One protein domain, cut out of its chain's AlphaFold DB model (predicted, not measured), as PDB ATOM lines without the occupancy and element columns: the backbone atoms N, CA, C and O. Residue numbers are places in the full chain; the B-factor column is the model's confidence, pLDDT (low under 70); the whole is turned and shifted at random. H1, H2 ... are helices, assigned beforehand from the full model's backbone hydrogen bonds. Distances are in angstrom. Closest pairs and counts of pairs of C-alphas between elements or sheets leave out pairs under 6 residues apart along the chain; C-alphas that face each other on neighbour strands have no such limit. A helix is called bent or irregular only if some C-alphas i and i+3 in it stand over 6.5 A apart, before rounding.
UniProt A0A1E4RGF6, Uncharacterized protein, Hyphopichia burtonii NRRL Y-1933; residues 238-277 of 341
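AT A GLANCE: This is residues 238 to 277 of the 341 residues of an uncharacterized protein of Hyphopichia burtonii NRRL Y-1933 (UniProt A0A1E4RGF6). Three helices form an open, loose U with no packed core: H3, the longest, makes one arm, short H2 lies at the bend, and irregular H1 is on the far side. The 40 printed residues hold H1, H2, H3 in that order and no named strand; the class is all helix. The whole is loose, with a radius of gyration of the C-alphas of 12.7 A and spans of 32 by 24 by 16 A.

HOW THE PARTS SIT: Start at H3, residues 261 to 275, where every O i to N i+4 pair is within hydrogen-bond range. H2, residues 253 to 258, is close but not clearly touching H3: the closest C-alphas, of Leu 256 and Leu 264, are 7.8 A apart. The two run opposite ways at a steep tilt of 44 degrees. H1, residues 242 to 250, is close but not clearly touching H2, with the closest C-alphas, of Tyr 248 and Tyr 254, 7.2 A apart. Their lines are only just about perpendicular, at 72 degrees. H1 and H3 are apart. Within range are 2 of 5 O i to N i+4 pairs in H1 and 0 of 2 in H2, beside 4 of 6 and 3 of 3 O i to N i+3 pairs.

IN THESE COORDINATES: Find C-alpha 261 at (44.230, -35.980, 41.416); from there H3 runs 21.0 A to C-alpha 275 at (23.595, -36.743, 45.356). H2 measures 9.7 A. H1 begins at C-alpha 242, (34.355, -56.081, 26.064), and measures 13.9 A; it is irregular, with C-alphas 243 and 246 7.3 A apart.

THE WHOLE: The C-alphas farthest apart, of Ser 238 and Leu 276, are 33.0 A apart. The printed part has no cut, both links are tight, and no printed residue is under 70 in pLDDT.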
ATOM      1  N   SER A 238      41.954 -50.927  27.819       89.31
ATOM      2  CA  SER A 238      42.575 -52.237  27.594       89.31
ATOM      3  C   SER A 238      42.149 -53.318  28.590       89.31
ATOM      4  O   SER A 238      42.221 -54.499  28.250       89.31
ATOM      5  N   ASN A 239      41.684 -52.953  29.789       90.06
ATOM      6  CA  ASN A 239      41.246 -53.908  30.812       90.06
ATOM      7  C   ASN A 239      39.736 -53.897  31.094       90.06
ATOM      8  O   ASN A 239      39.254 -54.675  31.922       90.06
ATOM      9  N   LEU A 240      38.984 -53.037  30.408       90.12
ATOM     10  CA  LEU A 240      37.536 -52.997  30.501       90.12
ATOM     11  C   LEU A 240      36.909 -54.254  29.876       90.12
ATOM     12  O   LEU A 240      37.362 -54.765  28.851       90.12
ATOM     13  N   GLU A 241      35.822 -54.752  30.472       92.75
ATOM     14  CA  GLU A 241      35.082 -55.864  29.872       92.75
ATOM     15  C   GLU A 241      34.576 -55.495  28.461       92.75
ATOM     16  O   GLU A 241      33.972 -54.428  28.297       92.75
ATOM     17  N   PRO A 242      34.681 -56.394  27.460       91.75
ATOM     18  CA  PRO A 242      34.355 -56.081  26.064       91.75
ATOM     19  C   PRO A 242      32.956 -55.493  25.843       91.75
ATOM     20  O   PRO A 242      32.755 -54.645  24.974       91.75
ATOM     21  N   LYS A 243      31.980 -55.896  26.667       93.94
ATOM     22  CA  LYS A 243      30.598 -55.393  26.616       93.94
ATOM     23  C   LYS A 243      30.475 -53.891  26.915       93.94
ATOM     24  O   LYS A 243      29.471 -53.282  26.552       93.94
ATOM     25  N   PHE A 244      31.473 -53.291  27.564       92.94
ATOM     26  CA  PHE A 244      31.491 -51.873  27.914       92.94
ATOM     27  C   PHE A 244      32.363 -51.012  26.992       92.94
ATOM     28  O   PHE A 244      32.267 -49.787  27.062       92.94
ATOM     29  N   ASN A 245      33.133 -51.602  26.071       91.25
ATOM     30  CA  ASN A 245      34.063 -50.858  25.205       91.25
ATOM     31  C   ASN A 245      33.374 -49.769  24.374       91.25
ATOM     32  O   ASN A 245      33.883 -48.654  24.254       91.25
ATOM     33  N   HIS A 246      32.177 -50.047  23.847       93.25
ATOM     34  CA  HIS A 246      31.405 -49.034  23.124       93.25
ATOM     35  C   HIS A 246      31.025 -47.842  24.023       93.25
ATOM     36  O   HIS A 246      31.086 -46.689  23.592       93.25
ATOM     37  N   TYR A 247      30.673 -48.104  25.285       92.44
ATOM     38  CA  TYR A 247      30.314 -47.059  26.244       92.44
ATOM     39  C   TYR A 247      31.520 -46.239  26.689       92.44
ATOM     40  O   TYR A 247      31.372 -45.042  26.898       92.44
ATOM     41  N   TYR A 248      32.706 -46.842  26.769       92.06
ATOM     42  CA  TYR A 248      33.927 -46.140  27.159       92.06
ATOM     43  C   TYR A 248      34.222 -44.945  26.240       92.06
ATOM     44  O   TYR A 248      34.416 -43.822  26.710       92.06
ATOM     45  N   LYS A 249      34.135 -45.149  24.917       90.31
ATOM     46  CA  LYS A 249      34.293 -44.068  23.926       90.31
ATOM     47  C   LYS A 249      33.102 -43.120  23.910       90.31
ATOM     48  O   LYS A 249      33.289 -41.906  23.926       90.31
ATOM     49  N   LYS A 250      31.879 -43.665  23.911       93.38
ATOM     50  CA  LYS A 250      30.640 -42.872  23.853       93.38
ATOM     51  C   LYS A 250      30.501 -41.907  25.034       93.38
ATOM     52  O   LYS A 250      30.041 -40.787  24.845       93.38
ATOM     53  N   LEU A 251      30.899 -42.334  26.231       91.25
ATOM     54  CA  LEU A 251      30.870 -41.533  27.459       91.25
ATOM     55  C   LEU A 251      32.159 -40.724  27.674       91.25
ATOM     56  O   LEU A 251      32.291 -40.066  28.698       91.25
ATOM     57  N   GLN A 252      33.097 -40.765  26.719       93.69
ATOM     58  CA  GLN A 252      34.368 -40.040  26.762       93.69
ATOM     59  C   GLN A 252      35.212 -40.341  28.013       93.69
ATOM     60  O   GLN A 252      35.871 -39.450  28.547       93.69
ATOM     61  N   LEU A 253      35.217 -41.598  28.475       93.50
ATOM     62  CA  LEU A 253      35.902 -41.982  29.715       93.50
ATOM     63  C   LEU A 253      37.426 -41.813  29.635       93.50
ATOM     64  O   LEU A 253      38.039 -41.522  30.653       93.50
ATOM     65  N   TYR A 254      38.013 -41.859  28.433       93.00
ATOM     66  CA  TYR A 254      39.436 -41.565  28.204       93.00
ATOM     67  C   TYR A 254      39.861 -40.172  28.701       93.00
ATOM     68  O   TYR A 254      41.023 -39.949  29.017       93.00
ATOM     69  N   LYS A 255      38.931 -39.210  28.798       93.88
ATOM     70  CA  LYS A 255      39.240 -37.880  29.340       93.88
ATOM     71  C   LYS A 255      39.520 -37.919  30.841       93.88
ATOM     72  O   LYS A 255      40.256 -37.066  31.322       93.88
ATOM     73  N   LEU A 256      38.949 -38.885  31.569       92.12
ATOM     74  CA  LEU A 256      39.162 -39.041  33.010       92.12
ATOM     75  C   LEU A 256      40.581 -39.522  33.325       92.12
ATOM     76  O   LEU A 256      41.132 -39.127  34.348       92.12
ATOM     77  N   ASP A 257      41.180 -40.306  32.428       88.25
ATOM     78  CA  ASP A 257      42.535 -40.846  32.589       88.25
ATOM     79  C   ASP A 257      43.613 -39.752  32.567       88.25
ATOM     80  O   ASP A 257      44.720 -39.953  33.065       88.25
ATOM     81  N   HIS A 258      43.293 -38.585  32.003       89.69
ATOM     82  CA  HIS A 258      44.199 -37.442  31.896       89.69
ATOM     83  C   HIS A 258      43.989 -36.384  32.986       89.69
ATOM     84  O   HIS A 258      44.708 -35.385  33.005       89.69
ATOM     85  N   LEU A 259      43.021 -36.576  33.886       91.50
ATOM     86  CA  LEU A 259      42.753 -35.621  34.957       91.50
ATOM     87  C   LEU A 259      43.769 -35.746  36.092       91.50
ATOM     88  O   LEU A 259      44.196 -36.833  36.481       91.50
ATOM     89  N   SER A 260      44.099 -34.607  36.690       90.50
ATOM     90  CA  SER A 260      44.890 -34.557  37.911       90.50
ATOM     91  C   SER A 260      44.110 -35.104  39.115       90.50
ATOM     92  O   SER A 260      42.878 -35.068  39.177       90.50
ATOM     93  N   ASN A 261      44.835 -35.530  40.155       89.31
ATOM     94  CA  ASN A 261      44.230 -35.980  41.416       89.31
ATOM     95  C   ASN A 261      43.323 -34.917  42.066       89.31
ATOM     96  O   ASN A 261      42.361 -35.257  42.756       89.31
ATOM     97  N   VAL A 262      43.624 -33.629  41.861       92.44
ATOM     98  CA  VAL A 262      42.819 -32.519  42.388       92.44
ATOM     99  C   VAL A 262      41.486 -32.435  41.650       92.44
ATOM    100  O   VAL A 262      40.438 -32.350  42.289       92.44
ATOM    101  N   GLU A 263      41.510 -32.520  40.320       95.00
ATOM    102  CA  GLU A 263      40.302 -32.515  39.491       95.00
ATOM    103  C   GLU A 263      39.423 -33.729  39.784       95.00
ATOM    104  O   GLU A 263      38.232 -33.567  40.047       95.00
ATOM    105  N   LEU A 264      40.012 -34.928  39.855       93.31
ATOM    106  CA  LEU A 264      39.294 -36.150  40.231       93.31
ATOM    107  C   LEU A 264      38.655 -36.026  41.620       93.31
ATOM    108  O   LEU A 264      37.480 -36.353  41.795       93.31
ATOM    109  N   SER A 265      39.391 -35.496  42.604       94.94
ATOM    110  CA  SER A 265      38.855 -35.259  43.948       94.94
ATOM    111  C   SER A 265      37.676 -34.285  43.930       94.94
ATOM    112  O   SER A 265      36.664 -34.531  44.589       94.94
ATOM    113  N   ASN A 266      37.771 -33.200  43.163       95.62
ATOM    114  CA  ASN A 266      36.701 -32.213  43.050       95.62
ATOM    115  C   ASN A 266      35.469 -32.781  42.336       95.62
ATOM    116  O   ASN A 266      34.353 -32.545  42.793       95.62
ATOM    117  N   ILE A 267      35.648 -33.592  41.290       95.81
ATOM    118  CA  ILE A 267      34.548 -34.300  40.620       95.81
ATOM    119  C   ILE A 267      33.826 -35.220  41.606       95.81
ATOM    120  O   ILE A 267      32.602 -35.172  41.706       95.81
ATOM    121  N   ILE A 268      34.567 -36.010  42.386       95.00
ATOM    122  CA  ILE A 268      33.985 -36.901  43.397       95.00
ATOM    123  C   ILE A 268      33.207 -36.098  44.448       95.00
ATOM    124  O   ILE A 268      32.071 -36.450  44.763       95.00
ATOM    125  N   LYS A 269      33.780 -35.003  44.964       96.62
ATOM    126  CA  LYS A 269      33.093 -34.117  45.920       96.62
ATOM    127  C   LYS A 269      31.811 -33.543  45.325       96.62
ATOM    128  O   LYS A 269      30.783 -33.578  45.992       96.62
ATOM    129  N   ASN A 270      31.847 -33.078  44.078       95.88
ATOM    130  CA  ASN A 270      30.671 -32.553  43.388       95.88
ATOM    131  C   ASN A 270      29.591 -33.624  43.216       95.88
ATOM    132  O   ASN A 270      28.423 -33.342  43.470       95.88
ATOM    133  N   ILE A 271      29.964 -34.859  42.862       94.19
ATOM    134  CA  ILE A 271      29.027 -35.990  42.805       94.19
ATOM    135  C   ILE A 271      28.399 -36.220  44.183       94.19
ATOM    136  O   ILE A 271      27.178 -36.293  44.295       94.19
ATOM    137  N   MET A 272      29.201 -36.284  45.245       94.56
ATOM    138  CA  MET A 272      28.692 -36.508  46.602       94.56
ATOM    139  C   MET A 272      27.755 -35.389  47.071       94.56
ATOM    140  O   MET A 272      26.691 -35.679  47.615       94.56
ATOM    141  N   LEU A 273      28.118 -34.128  46.827       95.25
ATOM    142  CA  LEU A 273      27.309 -32.958  47.179       95.25
ATOM    143  C   LEU A 273      26.040 -32.837  46.328       95.25
ATOM    144  O   LEU A 273      25.044 -32.319  46.815       95.25
ATOM    145  N   SER A 274      26.060 -33.322  45.085       92.06
ATOM    146  CA  SER A 274      24.875 -33.326  44.216       92.06
ATOM    147  C   SER A 274      23.904 -34.442  44.588       92.06
ATOM    148  O   SER A 274      22.694 -34.275  44.474       92.06
ATOM    149  N   LEU A 275      24.424 -35.594  45.019       89.94
ATOM    150  CA  LEU A 275      23.595 -36.743  45.356       89.94
ATOM    151  C   LEU A 275      23.060 -36.680  46.790       89.94
ATOM    152  O   LEU A 275      21.920 -37.060  47.009       89.94
ATOM    153  N   LEU A 276      23.865 -36.251  47.769       92.56
ATOM    154  CA  LEU A 276      23.516 -36.208  49.202       92.56
ATOM    155  C   LEU A 276      22.978 -37.531  49.793       92.56
ATOM    156  O   LEU A 276      22.379 -37.534  50.865       92.56
ATOM    157  N   ILE A 277      23.201 -38.668  49.121       90.81
ATOM    158  CA  ILE A 277      22.646 -39.977  49.515       90.81
ATOM    159  C   ILE A 277      23.662 -40.936  50.150       90.81
ATOM    160  O   ILE A 277      23.261 -41.933  50.745       90.81
TER     161      ILE A 277